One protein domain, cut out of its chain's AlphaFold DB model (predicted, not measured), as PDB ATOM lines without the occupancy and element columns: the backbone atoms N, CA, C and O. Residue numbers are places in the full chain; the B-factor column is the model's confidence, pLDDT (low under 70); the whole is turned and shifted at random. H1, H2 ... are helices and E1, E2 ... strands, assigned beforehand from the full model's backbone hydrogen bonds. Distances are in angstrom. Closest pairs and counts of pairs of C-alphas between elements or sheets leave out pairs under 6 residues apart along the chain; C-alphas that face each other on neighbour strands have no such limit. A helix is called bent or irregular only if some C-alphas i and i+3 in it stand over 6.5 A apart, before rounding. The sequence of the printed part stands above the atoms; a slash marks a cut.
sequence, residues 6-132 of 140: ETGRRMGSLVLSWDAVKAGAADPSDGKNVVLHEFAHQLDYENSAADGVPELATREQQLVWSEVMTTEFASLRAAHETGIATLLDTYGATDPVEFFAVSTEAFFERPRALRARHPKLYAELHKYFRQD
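AT A GLANCE: This is residues 6 to 132 of the 140 residues of an uncharacterized protein of Verrucomicrobia bacterium (UniProt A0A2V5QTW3). A compact helical body is built round one buried-in-the-middle helix, H5, with H2 packed across it on one side, and H3 and the pair H6 and H7 on the other; the short helix H4 packs at the first end of H5. Beyond H2, on the side away from H5, the first stretch with strand E1 and helix H1 makes a small outlying part. The printed part has 127 residues with one named strand and then seven named helices, in the order E1, H1, H2, H3, H4, H5, H6, H7; the class is mostly helix. The whole is compact, with a radius of gyration of the C-alphas of 14.1 A, and rounded, spanning 37 by 34 by 29 A.

IN THESE COORDINATES: The printed part begins with C-alpha 6 at (-46.049, -54.940, 19.161). Strand E1 is residues 14 to 16, 6.5 A from first to last C-alpha; it pairs with no named strand, but residues 6 to 7 pair with residues 14 to 15 of E1, antiparallel. H1 is residues 18 to 26, 12.4 A, beginning with C-alpha 18 at (-55.311, -60.328, 25.799). H2 is residues 34 to 47, 21.6 A; it is irregular, only just, with C-alphas 44 and 47 6.50 A apart. H3, residues 59 to 82, is the longest helix at 34.7 A. H4 is residues 90 to 93, 5.3 A, H5 residues 96 to 109, 19.7 A, and H6 residues 111 to 117, 9.9 A. H7, residues 119 to 129, is 15.2 A long and ends with C-alpha 129 at (-57.769, -36.740, 17.154).

HOW THE PARTS SIT: H5 is the hub, touching four helices. It touches H2 at a steep tilt of 50 degrees, opposite ways, closest at the C-alphas of His 37 and Ala 101, 4.7 A apart. With residues 96 to 100 alone it touches H3, about perpendicular at 90 degrees, closest at the C-alphas of Phe 73 and Phe 99, 6.4 A apart. H4 touches H5, the C-alphas of Gly 92 and Phe 99 being closest at 3.9 A. H5 and H7 only just touch, with 3 pairs of C-alphas within 8 A, closest at Phe 107 and Tyr 122, 6.8 A. H6 and H7 form a helical hairpin, opposite ways at a shallow tilt of 33 degrees, only just short of steep; their closest C-alphas, of Arg 115 and Tyr 122, are 5.3 A apart. H3 touches H7 with residues 65 to 72 alone, at a steep tilt of 50 degrees, closest at the C-alphas of Val 68 and Leu 121, 6.3 A. H1 touches H2, about perpendicular at 77 degrees, closest at the C-alphas of Val 21 and Val 34, 6.3 A, and is apart from H5. Every O i to N i+4 pair is within hydrogen-bond range in H1, H3, H5, H6 and H7, and 8 of 10 are in H2; H4 is too short for such a pair.

THE WHOLE: The two C-alphas farthest apart, of Asp 19 and Glu 60, are 40.7 A from each other. The printed part has no cut, and the link from H2 to H3, 11 residues, is long. The mean pLDDT of the printed part is 91.8; residues 7 to 11 and 48 to 49 are under 70.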
ATOM      1  N   GLU A   6     -46.980 -55.262  20.239       73.06
ATOM      2  CA  GLU A   6     -46.049 -54.940  19.161       73.06
ATOM      3  C   GLU A   6     -46.819 -54.517  17.911       73.06
ATOM      4  O   GLU A   6     -47.681 -55.248  17.411       73.06
ATOM      5  N   THR A   7     -46.400 -53.388  17.350       66.44
ATOM      6  CA  THR A   7     -46.784 -52.934  16.018       66.44
ATOM      7  C   THR A   7     -45.530 -52.597  15.224       66.44
ATOM      8  O   THR A   7     -44.511 -52.177  15.768       66.44
ATOM      9  N   GLY A   8     -45.581 -52.787  13.908       61.25
ATOM     10  CA  GLY A   8     -44.471 -52.445  13.029       61.25
ATOM     11  C   GLY A   8     -44.957 -52.003  11.661       61.25
ATOM     12  O   GLY A   8     -45.874 -52.593  11.092       61.25
ATOM     13  N   ARG A   9     -44.273 -51.011  11.082       59.12
ATOM     14  CA  ARG A   9     -44.610 -50.345   9.809       59.12
ATOM     15  C   ARG A   9     -44.992 -51.270   8.640       59.12
ATOM     16  O   ARG A   9     -45.726 -50.866   7.747       59.12
ATOM     17  N   ARG A  10     -44.458 -52.495   8.591       64.25
ATOM     18  CA  ARG A  10     -44.729 -53.491   7.531       64.25
ATOM     19  C   ARG A  10     -45.432 -54.753   8.026       64.25
ATOM     20  O   ARG A  10     -45.614 -55.678   7.243       64.25
ATOM     21  N   MET A  11     -45.791 -54.814   9.306       66.31
ATOM     22  CA  MET A  11     -46.425 -55.996   9.891       66.31
ATOM     23  C   MET A  11     -47.873 -56.161   9.427       66.31
ATOM     24  O   MET A  11     -48.363 -57.288   9.393       66.31
ATOM     25  N   GLY A  12     -48.564 -55.063   9.085       71.69
ATOM     26  CA  GLY A  12     -49.979 -55.087   8.686       71.69
ATOM     27  C   GLY A  12     -50.911 -55.667   9.756       71.69
ATOM     28  O   GLY A  12     -52.025 -56.081   9.447       71.69
ATOM     29  N   SER A  13     -50.430 -55.763  10.996       79.88
ATOM     30  CA  SER A  13     -51.096 -56.386  12.133       79.88
ATOM     31  C   SER A  13     -50.608 -55.736  13.424       79.88
ATOM     32  O   SER A  13     -49.472 -55.269  13.498       79.88
ATOM     33  N   LEU A  14     -51.496 -55.711  14.414       84.12
ATOM     34  CA  LEU A  14     -51.267 -55.178  15.749       84.12
ATOM     35  C   LEU A  14     -51.344 -56.357  16.721       84.12
ATOM     36  O   LEU A  14     -52.358 -57.063  16.768       84.12
ATOM     37  N   VAL A  15     -50.248 -56.639  17.421       88.44
ATOM     38  CA  VAL A  15     -50.144 -57.780  18.337       88.44
ATOM     39  C   VAL A  15     -50.388 -57.285  19.752       88.44
ATOM     40  O   VAL A  15     -49.727 -56.360  20.205       88.44
ATOM     41  N   LEU A  16     -51.323 -57.918  20.464       91.00
ATOM     42  CA  LEU A  16     -51.714 -57.523  21.816       91.00
ATOM     43  C   LEU A  16     -51.787 -58.728  22.749       91.00
ATOM     44  O   LEU A  16     -52.320 -59.781  22.393       91.00
ATOM     45  N   SER A  17     -51.332 -58.542  23.986       93.06
ATOM     46  CA  SER A  17     -51.640 -59.463  25.077       93.06
ATOM     47  C   SER A  17     -53.097 -59.304  25.512       93.06
ATOM     48  O   SER A  17     -53.502 -58.242  25.983       93.06
ATOM     49  N   TRP A  18     -53.894 -60.372  25.416       94.94
ATOM     50  CA  TRP A  18     -55.311 -60.328  25.799       94.94
ATOM     51  C   TRP A  18     -55.532 -59.974  27.275       94.94
ATOM     52  O   TRP A  18     -56.483 -59.272  27.615       94.94
ATOM     53  N   ASP A  19     -54.645 -60.425  28.163       94.44
ATOM     54  CA  ASP A  19     -54.728 -60.065  29.578       94.44
ATOM     55  C   ASP A  19     -54.430 -58.578  29.804       94.44
ATOM     56  O   ASP A  19     -55.101 -57.954  30.622       94.44
ATOM     57  N   ALA A  20     -53.508 -57.991  29.033       91.69
ATOM     58  CA  ALA A  20     -53.234 -56.555  29.084       91.69
ATOM     59  C   ALA A  20     -54.411 -55.729  28.539       91.69
ATOM     60  O   ALA A  20     -54.774 -54.721  29.137       91.69
ATOM     61  N   VAL A  21     -55.062 -56.193  27.466       94.56
ATOM     62  CA  VAL A  21     -56.276 -55.557  26.920       94.56
ATOM     63  C   VAL A  21     -57.403 -55.543  27.953       94.56
ATOM     64  O   VAL A  21     -58.008 -54.500  28.191       94.56
ATOM     65  N   LYS A  22     -57.674 -56.682  28.608       95.56
ATOM     66  CA  LYS A  22     -58.690 -56.749  29.671       95.56
ATOM     67  C   LYS A  22     -58.345 -55.852  30.859       95.56
ATOM     68  O   LYS A  22     -59.256 -55.271  31.433       95.56
ATOM     69  N   ALA A  23     -57.069 -55.779  31.239       91.50
ATOM     70  CA  ALA A  23     -56.624 -54.953  32.356       91.50
ATOM     71  C   ALA A  23     -56.820 -53.458  32.066       91.50
ATOM     72  O   ALA A  23     -57.463 -52.790  32.866       91.50
ATOM     73  N   GLY A  24     -56.364 -52.967  30.907       91.06
ATOM     74  CA  GLY A  24     -56.548 -51.559  30.523       91.06
ATOM     75  C   GLY A  24     -58.023 -51.170  30.382       91.06
ATOM     76  O   GLY A  24     -58.435 -50.101  30.803       91.06
ATOM     77  N   ALA A  25     -58.875 -52.073  29.883       91.69
ATOM     78  CA  ALA A  25     -60.312 -51.808  29.792       91.69
ATOM     79  C   ALA A  25     -61.049 -51.827  31.151       91.69
ATOM     80  O   ALA A  25     -62.199 -51.390  31.224       91.69
ATOM     81  N   ALA A  26     -60.444 -52.382  32.206       93.62
ATOM     82  CA  ALA A  26     -61.088 -52.522  33.511       93.62
ATOM     83  C   ALA A  26     -61.072 -51.225  34.334       93.62
ATOM     84  O   ALA A  26     -61.982 -51.022  35.139       93.62
ATOM     85  N   ASP A  27     -60.075 -50.360  34.127       92.75
ATOM     86  CA  ASP A  27     -59.984 -49.039  34.750       92.75
ATOM     87  C   ASP A  27     -59.696 -47.971  33.685       92.75
ATOM     88  O   ASP A  27     -58.535 -47.658  33.438       92.75
ATOM     89  N   PRO A  28     -60.744 -47.378  33.078       89.56
ATOM     90  CA  PRO A  28     -60.601 -46.384  32.021       89.56
ATOM     91  C   PRO A  28     -60.192 -44.989  32.559       89.56
ATOM     92  O   PRO A  28     -60.671 -43.955  32.079       89.56
ATOM     93  N   SER A  29     -59.419 -44.949  33.649       93.50
ATOM     94  CA  SER A  29     -58.968 -43.723  34.314       93.50
ATOM     95  C   SER A  29     -57.553 -43.797  34.900       93.50
ATOM     96  O   SER A  29     -57.070 -42.813  35.473       93.50
ATOM     97  N   ASP A  30     -56.855 -44.926  34.750       93.50
ATOM     98  CA  ASP A  30     -55.513 -45.122  35.310       93.50
ATOM     99  C   ASP A  30     -54.395 -44.527  34.430       93.50
ATOM    100  O   ASP A  30     -53.270 -44.311  34.899       93.50
ATOM    101  N   GLY A  31     -54.722 -44.162  33.185       93.88
ATOM    102  CA  GLY A  31     -53.779 -43.602  32.222       93.88
ATOM    103  C   GLY A  31     -52.980 -44.645  31.446       93.88
ATOM    104  O   GLY A  31     -51.966 -44.264  30.866       93.88
ATOM    105  N   LYS A  32     -53.381 -45.926  31.467       94.00
ATOM    106  CA  LYS A  32     -52.653 -47.037  30.841       94.00
ATOM    107  C   LYS A  32     -53.574 -47.905  29.994       94.00
ATOM    108  O   LYS A  32     -54.443 -48.617  30.489       94.00
ATOM    109  N   ASN A  33     -53.322 -47.939  28.694       95.69
ATOM    110  CA  ASN A  33     -54.114 -48.709  27.755       95.69
ATOM    111  C   ASN A  33     -53.271 -49.169  26.564       95.69
ATOM    112  O   ASN A  33     -53.033 -48.428  25.610       95.69
ATOM    113  N   VAL A  34     -52.884 -50.449  26.584       94.75
ATOM    114  CA  VAL A  34     -52.039 -51.055  25.540       94.75
ATOM    115  C   VAL A  34     -52.667 -50.993  24.145       94.75
ATOM    116  O   VAL A  34     -51.951 -50.955  23.152       94.75
ATOM    117  N   VAL A  35     -54.000 -50.959  24.044       95.56
ATOM    118  CA  VAL A  35     -54.665 -50.808  22.745       95.56
ATOM    119  C   VAL A  35     -54.387 -49.412  22.203       95.56
ATOM    120  O   VAL A  35     -53.878 -49.286  21.095       95.56
ATOM    121  N   LEU A  36     -54.664 -48.368  22.989       96.25
ATOM    122  CA  LEU A  36     -54.409 -46.984  22.582       96.25
ATOM    123  C   LEU A  36     -52.932 -46.744  22.260       96.25
ATOM    124  O   LEU A  36     -52.626 -46.104  21.257       96.25
ATOM    125  N   HIS A  37     -52.041 -47.306  23.076       95.75
ATOM    126  CA  HIS A  37     -50.597 -47.218  22.909       95.75
ATOM    127  C   HIS A  37     -50.133 -47.765  21.549       95.75
ATOM    128  O   HIS A  37     -49.515 -47.061  20.753       95.75
ATOM    129  N   GLU A  38     -50.505 -49.003  21.224       93.81
ATOM    130  CA  GLU A  38     -50.103 -49.633  19.963       93.81
ATOM    131  C   GLU A  38     -50.766 -48.971  18.745       93.81
ATOM    132  O   GLU A  38     -50.155 -48.843  17.680       93.81
ATOM    133  N   PHE A  39     -52.004 -48.484  18.890       93.44
ATOM    134  CA  PHE A  39     -52.650 -47.691  17.843       93.44
ATOM    135  C   PHE A  39     -51.936 -46.354  17.607       93.44
ATOM    136  O   PHE A  39     -51.847 -45.923  16.457       93.44
ATOM    137  N   ALA A  40     -51.380 -45.721  18.643       93.69
ATOM    138  CA  ALA A  40     -50.576 -44.513  18.481       93.69
ATOM    139  C   ALA A  40     -49.318 -44.780  17.640       93.69
ATOM    140  O   ALA A  40     -49.036 -44.019  16.717       93.69
ATOM    141  N   HIS A  41     -48.618 -45.899  17.859       91.00
ATOM    142  CA  HIS A  41     -47.508 -46.295  16.982       91.00
ATOM    143  C   HIS A  41     -47.956 -46.501  15.533       91.00
ATOM    144  O   HIS A  41     -47.261 -46.101  14.600       91.00
ATOM    145  N   GLN A  42     -49.133 -47.099  15.315       88.88
ATOM    146  CA  GLN A  42     -49.657 -47.281  13.962       88.88
ATOM    147  C   GLN A  42     -49.929 -45.947  13.250       88.88
ATOM    148  O   GLN A  42     -49.648 -45.842  12.054       88.88
ATOM    149  N   LEU A  43     -50.444 -44.950  13.973       89.94
ATOM    150  CA  LEU A  43     -50.668 -43.596  13.461       89.94
ATOM    151  C   LEU A  43     -49.350 -42.863  13.175       89.94
ATOM    152  O   LEU A  43     -49.218 -42.196  12.152       89.94
ATOM    153  N   ASP A  44     -48.343 -43.037  14.031       86.56
ATOM    154  CA  ASP A  44     -47.000 -42.488  13.808       86.56
ATOM    155  C   ASP A  44     -46.338 -43.064  12.540       86.56
ATOM    156  O   ASP A  44     -45.619 -42.380  11.814       86.56
ATOM    157  N   TYR A  45     -46.643 -44.316  12.182       83.25
ATOM    158  CA  TYR A  45     -46.129 -44.917  10.951       83.25
ATOM    159  C   TYR A  45     -46.735 -44.360   9.650       83.25
ATOM    160  O   TYR A  45     -46.159 -44.620   8.584       83.25
ATOM    161  N   GLU A  46     -47.842 -43.607   9.691       80.50
ATOM    162  CA  GLU A  46     -48.512 -43.075   8.489       80.50
ATOM    163  C   GLU A  46     -47.601 -42.118   7.703       80.50
ATOM    164  O   GLU A  46     -47.482 -42.225   6.480       80.50
ATOM    165  N   ASN A  47     -46.833 -41.274   8.402       71.31
ATOM    166  CA  ASN A  47     -45.910 -40.322   7.773       71.31
ATOM    167  C   ASN A  47     -44.589 -40.970   7.288       71.31
ATOM    168  O   ASN A  47     -43.748 -40.303   6.682       71.31
ATOM    169  N   SER A  48     -44.400 -42.273   7.539       63.19
ATOM    170  CA  SER A  48     -43.205 -43.062   7.207       63.19
ATOM    171  C   SER A  48     -41.888 -42.705   7.920       63.19
ATOM    172  O   SER A  48     -40.870 -43.325   7.588       63.19
ATOM    173  N   ALA A  49     -41.892 -41.779   8.879       66.00
ATOM    174  CA  ALA A  49     -40.724 -41.333   9.640       66.00
ATOM    175  C   ALA A  49     -40.545 -42.074  10.978       66.00
ATOM    176  O   ALA A  49     -39.399 -42.347  11.333       66.00
ATOM    177  N   ALA A  50     -41.640 -42.487  11.638       70.19
ATOM    178  CA  ALA A  50     -41.618 -43.138  12.957       70.19
ATOM    179  C   ALA A  50     -40.868 -42.302  14.014       70.19
ATOM    180  O   ALA A  50     -39.875 -42.749  14.591       70.19
ATOM    181  N   ASP A  51     -41.283 -41.047  14.173       78.31
ATOM    182  CA  ASP A  51     -40.592 -40.015  14.949       78.31
ATOM    183  C   ASP A  51     -41.473 -39.351  16.022       78.31
ATOM    184  O   ASP A  51     -41.069 -38.351  16.621       78.31
ATOM    185  N   GLY A  52     -42.656 -39.909  16.300       74.50
ATOM    186  CA  GLY A  52     -43.647 -39.335  17.215       74.50
ATOM    187  C   GLY A  52     -44.437 -38.171  16.604       74.50
ATOM    188  O   GLY A  52     -45.052 -37.376  17.328       74.50
ATOM    189  N   VAL A  53     -44.403 -38.025  15.278       82.69
ATOM    190  CA  VAL A  53     -45.143 -37.008  14.529       82.69
ATOM    191  C   VAL A  53     -46.121 -37.718  13.595       82.69
ATOM    192  O   VAL A  53     -45.744 -38.104  12.498       82.69
ATOM    193  N   PRO A  54     -47.404 -37.869  13.951       79.62
ATOM    194  CA  PRO A  54     -48.361 -38.484  13.042       79.62
ATOM    195  C   PRO A  54     -48.595 -37.616  11.793       79.62
ATOM    196  O   PRO A  54     -48.126 -36.476  11.690       79.62
ATOM    197  N   GLU A  55     -49.341 -38.135  10.815       81.38
ATOM    198  CA  GLU A  55     -49.665 -37.365   9.614       81.38
ATOM    199  C   GLU A  55     -50.491 -36.108   9.963       81.38
ATOM    200  O   GLU A  55     -51.600 -36.175  10.497       81.38
ATOM    201  N   LEU A  56     -49.933 -34.931   9.660       84.75
ATOM    202  CA  LEU A  56     -50.539 -33.621   9.913       84.75
ATOM    203  C   LEU A  56     -50.772 -32.880   8.593       84.75
ATOM    204  O   LEU A  56     -49.897 -32.839   7.727       84.75
ATOM    205  N   ALA A  57     -51.938 -32.240   8.467       83.88
ATOM    206  CA  ALA A  57     -52.433 -31.704   7.196       83.88
ATOM    207  C   ALA A  57     -51.638 -30.503   6.650       83.88
ATOM    208  O   ALA A  57     -51.659 -30.246   5.446       83.88
ATOM    209  N   THR A  58     -50.962 -29.738   7.511       88.50
ATOM    210  CA  THR A  58     -50.235 -28.524   7.112       88.50
ATOM    211  C   THR A  58     -48.864 -28.424   7.773       88.50
ATOM    212  O   THR A  58     -48.648 -28.899   8.886       88.50
ATOM    213  N   ARG A  59     -47.934 -27.720   7.114       88.06
ATOM    214  CA  ARG A  59     -46.601 -27.428   7.666       88.06
ATOM    215  C   ARG A  59     -46.668 -26.616   8.964       88.06
ATOM    216  O   ARG A  59     -45.841 -26.811   9.843       88.06
ATOM    217  N   GLU A  60     -47.628 -25.704   9.078       90.75
ATOM    218  CA  GLU A  60     -47.829 -24.916  10.297       90.75
ATOM    219  C   GLU A  60     -48.199 -25.816  11.482       90.75
ATOM    220  O   GLU A  60     -47.575 -25.719  12.534       90.75
ATOM    221  N   GLN A  61     -49.132 -26.754  11.283       90.38
ATOM    222  CA  GLN A  61     -49.480 -27.748  12.303       90.38
ATOM    223  C   GLN A  61     -48.278 -28.607  12.696       90.38
ATOM    224  O   GLN A  61     -48.069 -28.824  13.883       90.38
ATOM    225  N   GLN A  62     -47.460 -29.042  11.732       89.75
ATOM    226  CA  GLN A  62     -46.239 -29.805  12.022       89.75
ATOM    227  C   GLN A  62     -45.267 -29.016  12.905       89.75
ATOM    228  O   GLN A  62     -44.737 -29.564  13.863       89.75
ATOM    229  N   LEU A  63     -45.060 -27.726  12.629       91.56
ATOM    230  CA  LEU A  63     -44.157 -26.889  13.426       91.56
ATOM    231  C   LEU A  63     -44.653 -26.717  14.866       91.56
ATOM    232  O   LEU A  63     -43.869 -26.888  15.799       91.56
ATOM    233  N   VAL A  64     -45.944 -26.418  15.046       94.50
ATOM    234  CA  VAL A  64     -46.549 -26.271  16.380       94.50
ATOM    235  C   VAL A  64     -46.514 -27.598  17.142       94.50
ATOM    236  O   VAL A  64     -46.131 -27.622  18.312       94.50
ATOM    237  N   TRP A  65     -46.840 -28.707  16.472       95.00
ATOM    238  CA  TRP A  65     -46.756 -30.051  17.039       95.00
ATOM    239  C   TRP A  65     -45.341 -30.362  17.522       95.00
ATOM    240  O   TRP A  65     -45.148 -30.692  18.690       95.00
ATOM    241  N   SER A  66     -44.337 -30.203  16.653       92.50
ATOM    242  CA  SER A  66     -42.942 -30.471  17.002       92.50
ATOM    243  C   SER A  66     -42.474 -29.627  18.187       92.50
ATOM    244  O   SER A  66     -41.792 -30.154  19.064       92.50
ATOM    245  N   GLU A  67     -42.849 -28.346  18.258       95.88
ATOM    246  CA  GLU A  67     -42.499 -27.471  19.384       95.88
ATOM    247  C   GLU A  67     -43.098 -27.970  20.708       95.88
ATOM    248  O   GLU A  67     -42.383 -28.104  21.711       95.88
ATOM    249  N   VAL A  68     -44.401 -28.271  20.715       97.94
ATOM    250  CA  VAL A  68     -45.118 -28.730  21.912       97.94
ATOM    251  C   VAL A  68     -44.596 -30.091  22.365       97.94
ATOM    252  O   VAL A  68     -44.213 -30.234  23.526       97.94
ATOM    253  N   MET A  69     -44.505 -31.064  21.456       96.50
ATOM    254  CA  MET A  69     -44.051 -32.420  21.776       96.50
ATOM    255  C   MET A  69     -42.607 -32.426  22.282       96.50
ATOM    256  O   MET A  69     -42.318 -33.072  23.284       96.50
ATOM    257  N   THR A  70     -41.711 -31.647  21.664       96.50
ATOM    258  CA  THR A  70     -40.312 -31.529  22.124       96.50
ATOM    259  C   THR A  70     -40.235 -30.968  23.544       96.50
ATOM    260  O   THR A  70     -39.478 -31.471  24.376       96.50
ATOM    261  N   THR A  71     -41.025 -29.932  23.833       98.19
ATOM    262  CA  THR A  71     -41.040 -29.283  25.151       98.19
ATOM    263  C   THR A  71     -41.562 -30.226  26.235       98.19
ATOM    264  O   THR A  71     -40.953 -30.358  27.297       98.19
ATOM    265  N   GLU A  72     -42.676 -30.903  25.969       98.50
ATOM    266  CA  GLU A  72     -43.329 -31.790  26.934       98.50
ATOM    267  C   GLU A  72     -42.522 -33.079  27.153       98.50
ATOM    268  O   GLU A  72     -42.361 -33.516  28.295       98.50
ATOM    269  N   PHE A  73     -41.903 -33.622  26.099       98.25
ATOM    270  CA  PHE A  73     -40.967 -34.743  26.207       98.25
ATOM    271  C   PHE A  73     -39.766 -34.398  27.093       98.25
ATOM    272  O   PHE A  73     -39.419 -35.157  28.001       98.25
ATOM    273  N   ALA A  74     -39.154 -33.225  26.892       98.12
ATOM    274  CA  ALA A  74     -38.051 -32.764  27.735       98.12
ATOM    275  C   ALA A  74     -38.478 -32.611  29.207       98.12
ATOM    276  O   ALA A  74     -37.727 -32.986  30.109       98.12
ATOM    277  N   SER A  75     -39.696 -32.116  29.456       98.06
ATOM    278  CA  SER A  75     -40.257 -32.017  30.806       98.06
ATOM    279  C   SER A  75     -40.457 -33.391  31.453       98.06
ATOM    280  O   SER A  75     -40.097 -33.575  32.618       98.06
ATOM    281  N   LEU A  76     -41.005 -34.366  30.719       98.38
ATOM    282  CA  LEU A  76     -41.192 -35.730  31.222       98.38
ATOM    283  C   LEU A  76     -39.848 -36.394  31.540       98.38
ATOM    284  O   LEU A  76     -39.696 -36.995  32.604       98.38
ATOM    285  N   ARG A  77     -38.853 -36.228  30.663       98.31
ATOM    286  CA  ARG A  77     -37.489 -36.715  30.894       98.31
ATOM    287  C   ARG A  77     -36.869 -36.134  32.159       98.31
ATOM    288  O   ARG A  77     -36.372 -36.892  32.986       98.31
ATOM    289  N   ALA A  78     -36.943 -34.817  32.342       98.00
ATOM    290  CA  ALA A  78     -36.415 -34.166  33.539       98.00
ATOM    291  C   ALA A  78     -37.108 -34.669  34.817       98.00
ATOM    292  O   ALA A  78     -36.458 -34.903  35.837       98.00
ATOM    293  N   ALA A  79     -38.425 -34.879  34.772       97.12
ATOM    294  CA  ALA A  79     -39.167 -35.414  35.906       97.12
ATOM    295  C   ALA A  79     -38.808 -36.882  36.205       97.12
ATOM    296  O   ALA A  79     -38.629 -37.232  37.371       97.12
ATOM    297  N   HIS A  80     -38.610 -37.713  35.174       97.12
ATOM    298  CA  HIS A  80     -38.124 -39.087  35.324       97.12
ATOM    299  C   HIS A  80     -36.726 -39.134  35.961       97.12
ATOM    300  O   HIS A  80     -36.514 -39.860  36.930       97.12
ATOM    301  N   GLU A  81     -35.795 -38.308  35.475       96.81
ATOM    302  CA  GLU A  81     -34.416 -38.227  35.983       96.81
ATOM    303  C   GLU A  81     -34.351 -37.745  37.442       96.81
ATOM    304  O   GLU A  81     -33.481 -38.165  38.205       96.81
ATOM    305  N   THR A  82     -35.282 -36.880  37.849       96.62
ATOM    306  CA  THR A  82     -35.350 -36.323  39.211       96.62
ATOM    307  C   THR A  82     -36.259 -37.108  40.158       96.62
ATOM    308  O   THR A  82     -36.293 -36.812  41.353       96.62
ATOM    309  N   GLY A  83     -36.993 -38.107  39.658       95.50
ATOM    310  CA  GLY A  83     -37.956 -38.891  40.437       95.50
ATOM    311  C   GLY A  83     -39.197 -38.104  40.877       95.50
ATOM    312  O   GLY A  83     -39.889 -38.518  41.809       95.50
ATOM    313  N   ILE A  84     -39.481 -36.964  40.243       94.44
ATOM    314  CA  ILE A  84     -40.687 -36.179  40.511       94.44
ATOM    315  C   ILE A  84     -41.888 -36.912  39.911       94.44
ATOM    316  O   ILE A  84     -41.866 -37.318  38.754       94.44
ATOM    317  N   ALA A  85     -42.960 -37.054  40.691       94.88
ATOM    318  CA  ALA A  85     -44.190 -37.679  40.216       94.88
ATOM    319  C   ALA A  85     -44.824 -36.874  39.065       94.88
ATOM    320  O   ALA A  85     -45.075 -35.673  39.194       94.88
ATOM    321  N   THR A  86     -45.138 -37.556  37.964       96.69
ATOM    322  CA  THR A  86     -45.729 -36.982  36.747       96.69
ATOM    323  C   THR A  86     -47.132 -37.506  36.486       96.69
ATOM    324  O   THR A  86     -47.574 -38.488  37.081       96.69
ATOM    325  N   LEU A  87     -47.862 -36.821  35.600       97.25
ATOM    326  CA  LEU A  87     -49.124 -37.339  35.076       97.25
ATOM    327  C   LEU A  87     -48.890 -38.479  34.078       97.25
ATOM    328  O   LEU A  87     -49.534 -39.518  34.183       97.25
ATOM    329  N   LEU A  88     -48.001 -38.240  33.113       97.88
ATOM    330  CA  LEU A  88     -47.647 -39.191  32.066       97.88
ATOM    331  C   LEU A  88     -46.765 -40.297  32.646       97.88
ATOM    332  O   LEU A  88     -45.906 -40.017  33.490       97.88
ATOM    333  N   ASP A  89     -46.969 -41.529  32.182       96.88
ATOM    334  CA  ASP A  89     -46.091 -42.649  32.515       96.88
ATOM    335  C   ASP A  89     -44.658 -42.335  32.053       96.88
ATOM    336  O   ASP A  89     -44.419 -41.893  30.928       96.88
ATOM    337  N   THR A  90     -43.683 -42.554  32.933       96.75
ATOM    338  CA  THR A  90     -42.275 -42.281  32.634       96.75
ATOM    339  C   THR A  90     -41.705 -43.163  31.528       96.75
ATOM    340  O   THR A  90     -40.634 -42.850  31.023       96.75
ATOM    341  N   TYR A  91     -42.394 -44.230  31.114       96.00
ATOM    342  CA  TYR A  91     -42.028 -44.975  29.910       96.00
ATOM    343  C   TYR A  91     -41.984 -44.073  28.665       96.00
ATOM    344  O   TYR A  91     -41.066 -44.182  27.857       96.00
ATOM    345  N   GLY A  92     -42.851 -43.059  28.588       97.12
ATOM    346  CA  GLY A  92     -42.805 -42.052  27.524       97.12
ATOM    347  C   GLY A  92     -41.540 -41.180  27.526       97.12
ATOM    348  O   GLY A  92     -41.343 -40.388  26.615       97.12
ATOM    349  N   ALA A  93     -40.667 -41.288  28.535       97.19
ATOM    350  CA  ALA A  93     -39.363 -40.623  28.560       97.19
ATOM    351  C   ALA A  93     -38.299 -41.348  27.711       97.19
ATOM    352  O   ALA A  93     -37.196 -40.816  27.553       97.19
ATOM    353  N   THR A  94     -38.592 -42.553  27.203       96.38
ATOM    354  CA  THR A  94     -37.648 -43.374  26.433       96.38
ATOM    355  C   THR A  94     -37.264 -42.717  25.111       96.38
ATOM    356  O   THR A  94     -36.077 -42.511  24.857       96.38
ATOM    357  N   ASP A  95     -38.247 -42.336  24.301       95.06
ATOM    358  CA  ASP A  95     -38.057 -41.637  23.033       95.06
ATOM    359  C   ASP A  95     -39.353 -40.898  22.618       95.06
ATOM    360  O   ASP A  95     -40.386 -41.054  23.276       95.06
ATOM    361  N   PRO A  96     -39.324 -40.060  21.562       95.06
ATOM    362  CA  PRO A  96     -40.507 -39.328  21.105       95.06
ATOM    363  C   PRO A  96     -41.680 -40.199  20.626       95.06
ATOM    364  O   PRO A  96     -42.825 -39.751  20.688       95.06
ATOM    365  N   VAL A  97     -41.420 -41.426  20.163       93.38
ATOM    366  CA  VAL A  97     -42.458 -42.354  19.692       93.38
ATOM    367  C   VAL A  97     -43.252 -42.871  20.890       93.38
ATOM    368  O   VAL A  97     -44.482 -42.794  20.909       93.38
ATOM    369  N   GLU A  98     -42.548 -43.301  21.935       96.00
ATOM    370  CA  GLU A  98     -43.147 -43.715  23.206       96.00
ATOM    371  C   GLU A  98     -43.834 -42.550  23.921       96.00
ATOM    372  O   GLU A  98     -44.901 -42.699  24.524       96.00
ATOM    373  N   PHE A  99     -43.262 -41.350  23.809       97.94
ATOM    374  CA  PHE A  99     -43.877 -40.139  24.332       97.94
ATOM    375  C   PHE A  99     -45.256 -39.880  23.717       97.94
ATOM    376  O   PHE A  99     -46.207 -39.571  24.441       97.94
ATOM    377  N   PHE A 100     -45.384 -40.015  22.394       97.38
ATOM    378  CA  PHE A 100     -46.665 -39.856  21.712       97.38
ATOM    379  C   PHE A 100     -47.678 -40.928  22.131       97.38
ATOM    380  O   PHE A 100     -48.843 -40.601  22.382       97.38
ATOM    381  N   ALA A 101     -47.240 -42.179  22.282       97.00
ATOM    382  CA  ALA A 101     -48.104 -43.272  22.710       97.00
ATOM    383  C   ALA A 101     -48.651 -43.061  24.134       97.00
ATOM    384  O   ALA A 101     -49.868 -43.041  24.325       97.00
ATOM    385  N   VAL A 102     -47.788 -42.748  25.106       98.12
ATOM    386  CA  VAL A 102     -48.208 -42.452  26.490       98.12
ATOM    387  C   VAL A 102     -49.060 -41.181  26.580       98.12
ATOM    388  O   VAL A 102     -50.007 -41.106  27.368       98.12
ATOM    389  N   SER A 103     -48.765 -40.172  25.760       98.50
ATOM    390  CA  SER A 103     -49.600 -38.967  25.676       98.50
ATOM    391  C   SER A 103     -50.995 -39.283  25.131       98.50
ATOM    392  O   SER A 103     -51.979 -38.712  25.602       98.50
ATOM    393  N   THR A 104     -51.093 -40.215  24.181       98.38
ATOM    394  CA  THR A 104     -52.366 -40.700  23.628       98.38
ATOM    395  C   THR A 104     -53.170 -41.469  24.672       98.38
ATOM    396  O   THR A 104     -54.366 -41.215  24.816       98.38
ATOM    397  N   GLU A 105     -52.533 -42.346  25.451       98.06
ATOM    398  CA  GLU A 105     -53.183 -43.024  26.581       98.06
ATOM    399  C   GLU A 105     -53.766 -41.997  27.558       98.06
ATOM    400  O   GLU A 105     -54.972 -41.983  27.802       98.06
ATOM    401  N   ALA A 106     -52.945 -41.059  28.039       98.25
ATOM    402  CA  ALA A 106     -53.392 -40.019  28.962       98.25
ATOM    403  C   ALA A 106     -54.494 -39.122  28.375       98.25
ATOM    404  O   ALA A 106     -55.352 -38.646  29.116       98.25
ATOM    405  N   PHE A 107     -54.494 -38.889  27.061       98.50
ATOM    406  CA  PHE A 107     -55.518 -38.086  26.400       98.50
ATOM    407  C   PHE A 107     -56.901 -38.727  26.469       98.50
ATOM    408  O   PHE A 107     -57.870 -38.009  26.691       98.50
ATOM    409  N   PHE A 108     -57.018 -40.045  26.327       98.06
ATOM    410  CA  PHE A 108     -58.317 -40.721  26.402       98.06
ATOM    411  C   PHE A 108     -58.688 -41.157  27.824       98.06
ATOM    412  O   PHE A 108     -59.851 -41.047  28.211       98.06
ATOM    413  N   GLU A 109     -57.708 -41.603  28.607       97.44
ATOM    414  CA  GLU A 109     -57.903 -42.175  29.944       97.44
ATOM    415  C   GLU A 109     -57.964 -41.088  31.033       97.44
ATOM    416  O   GLU A 109     -58.777 -41.151  31.953       97.44
ATOM    417  N   ARG A 110     -57.127 -40.042  30.926       98.00
ATOM    418  CA  ARG A 110     -56.987 -38.974  31.940       98.00
ATOM    419  C   ARG A 110     -57.072 -37.547  31.362       98.00
ATOM    420  O   ARG A 110     -56.213 -36.699  31.652       98.00
ATOM    421  N   PRO A 111     -58.085 -37.242  30.526       98.31
ATOM    422  CA  PRO A 111     -58.159 -35.989  29.778       98.31
ATOM    423  C   PRO A 111     -58.289 -34.735  30.644       98.31
ATOM    424  O   PRO A 111     -57.755 -33.687  30.280       98.31
ATOM    425  N   ARG A 112     -58.994 -34.793  31.781       98.31
ATOM    426  CA  ARG A 112     -59.171 -33.652  32.693       98.31
ATOM    427  C   ARG A 112     -57.843 -33.302  33.347       98.31
ATOM    428  O   ARG A 112     -57.465 -32.127  33.345       98.31
ATOM    429  N   ALA A 113     -57.110 -34.297  33.855       98.19
ATOM    430  CA  ALA A 113     -55.781 -34.064  34.410       98.19
ATOM    431  C   ALA A 113     -54.788 -33.599  33.337       98.19
ATOM    432  O   ALA A 113     -54.007 -32.679  33.602       98.19
ATOM    433  N   LEU A 114     -54.845 -34.169  32.127       98.56
ATOM    434  CA  LEU A 114     -53.985 -33.767  31.013       98.56
ATOM    435  C   LEU A 114     -54.250 -32.317  30.605       98.56
ATOM    436  O   LEU A 114     -53.317 -31.522  30.541       98.56
ATOM    437  N   ARG A 115     -55.519 -31.931  30.443       98.56
ATOM    438  CA  ARG A 115     -55.916 -30.553  30.127       98.56
ATOM    439  C   ARG A 115     -55.487 -29.557  31.205       98.56
ATOM    440  O   ARG A 115     -55.121 -28.432  30.878       98.56
ATOM    441  N   ALA A 116     -55.528 -29.952  32.477       98.31
ATOM    442  CA  ALA A 116     -55.144 -29.086  33.589       98.31
ATOM    443  C   ALA A 116     -53.622 -28.909  33.725       98.31
ATOM    444  O   ALA A 116     -53.164 -27.811  34.036       98.31
ATOM    445  N   ARG A 117     -52.840 -29.979  33.529       98.19
ATOM    446  CA  ARG A 117     -51.386 -29.984  33.787       98.19
ATOM    447  C   ARG A 117     -50.543 -29.725  32.539       98.19
ATOM    448  O   ARG A 117     -49.496 -29.100  32.652       98.19
ATOM    449  N   HIS A 118     -51.019 -30.157  31.375       98.44
ATOM    450  CA  HIS A 118     -50.343 -30.054  30.080       98.44
ATOM    451  C   HIS A 118     -51.300 -29.463  29.022       98.44
ATOM    452  O   HIS A 118     -51.628 -30.116  28.029       98.44
ATOM    453  N   PRO A 119     -51.803 -28.225  29.210       98.62
ATOM    454  CA  PRO A 119     -52.861 -27.662  28.366       98.62
ATOM    455  C   PRO A 119     -52.465 -27.532  26.889       98.62
ATOM    456  O   PRO A 119     -53.320 -27.671  26.016       98.62
ATOM    457  N   LYS A 120     -51.181 -27.281  26.594       98.50
ATOM    458  CA  LYS A 120     -50.679 -27.207  25.213       98.50
ATOM    459  C   LYS A 120     -50.669 -28.585  24.551       98.50
ATOM    460  O   LYS A 120     -51.183 -28.714  23.446       98.50
ATOM    461  N   LEU A 121     -50.163 -29.603  25.251       98.62
ATOM    462  CA  LEU A 121     -50.187 -30.993  24.790       98.62
ATOM    463  C   LEU A 121     -51.617 -31.462  24.512       98.62
ATOM    464  O   LEU A 121     -51.911 -31.965  23.432       98.62
ATOM    465  N   TYR A 122     -52.524 -31.219  25.461       98.69
ATOM    466  CA  TYR A 122     -53.935 -31.548  25.302       98.69
ATOM    467  C   TYR A 122     -54.546 -30.866  24.068       98.69
ATOM    468  O   TYR A 122     -55.273 -31.503  23.311       98.69
ATOM    469  N   ALA A 123     -54.245 -29.583  23.838       98.38
ATOM    470  CA  ALA A 123     -54.769 -28.848  22.691       98.38
ATOM    471  C   ALA A 123     -54.296 -29.424  21.347       98.38
ATOM    472  O   ALA A 123     -55.093 -29.490  20.410       98.38
ATOM    473  N   GLU A 124     -53.038 -29.857  21.241       97.94
ATOM    474  CA  GLU A 124     -52.523 -30.487  20.019       97.94
ATOM    475  C   GLU A 124     -53.141 -31.870  19.784       97.94
ATOM    476  O   GLU A 124     -53.610 -32.147  18.680       97.94
ATOM    477  N   LEU A 125     -53.268 -32.697  20.828       98.12
ATOM    478  CA  LEU A 125     -53.931 -34.004  20.731       98.12
ATOM    479  C   LEU A 125     -55.423 -33.865  20.391       98.12
ATOM    480  O   LEU A 125     -55.925 -34.584  19.532       98.12
ATOM    481  N   HIS A 126     -56.118 -32.882  20.972       98.19
ATOM    482  CA  HIS A 126     -57.507 -32.556  20.637       98.19
ATOM    483  C   HIS A 126     -57.666 -32.172  19.158       98.19
ATOM    484  O   HIS A 126     -58.579 -32.651  18.482       98.19
ATOM    485  N   LYS A 127     -56.767 -31.332  18.622       96.38
ATOM    486  CA  LYS A 127     -56.773 -30.970  17.194       96.38
ATOM    487  C   LYS A 127     -56.505 -32.181  16.303       96.38
ATOM    488  O   LYS A 127     -57.179 -32.325  15.285       96.38
ATOM    489  N   TYR A 128     -55.544 -33.021  16.683       95.38
ATOM    490  CA  TYR A 128     -55.146 -34.200  15.920       95.38
ATOM    491  C   TYR A 128     -56.257 -35.261  15.885       95.38
ATOM    492  O   TYR A 128     -56.748 -35.605  14.811       95.38
ATOM    493  N   PHE A 129     -56.730 -35.710  17.050       96.50
ATOM    494  CA  PHE A 129     -57.769 -36.740  17.154       96.50
ATOM    495  C   PHE A 129     -59.174 -36.237  16.821       96.50
ATOM    496  O   PHE A 129     -60.074 -37.053  16.613       96.50
ATOM    497  N   ARG A 130     -59.378 -34.912  16.779       97.00
ATOM    498  CA  ARG A 130     -60.677 -34.260  16.534       97.00
ATOM    499  C   ARG A 130     -61.767 -34.744  17.498       97.00
ATOM    500  O   ARG A 130     -62.926 -34.895  17.116       97.00
ATOM    501  N   GLN A 131     -61.373 -34.997  18.740       98.12
ATOM    502  CA  GLN A 131     -62.212 -35.493  19.828       98.12
ATOM    503  C   GLN A 131     -61.918 -34.691  21.091       98.12
ATOM    504  O   GLN A 131     -60.782 -34.270  21.286       98.12
ATOM    505  N   ASP A 132     -62.916 -34.537  21.962       98.12
ATOM    506  CA  ASP A 132     -62.749 -34.019  23.323       98.12
ATOM    507  C   ASP A 132     -63.148 -35.109  24.335       98.12
ATOM    508  O   ASP A 132     -64.330 -35.244  24.664       98.12
TER     509      ASP A 132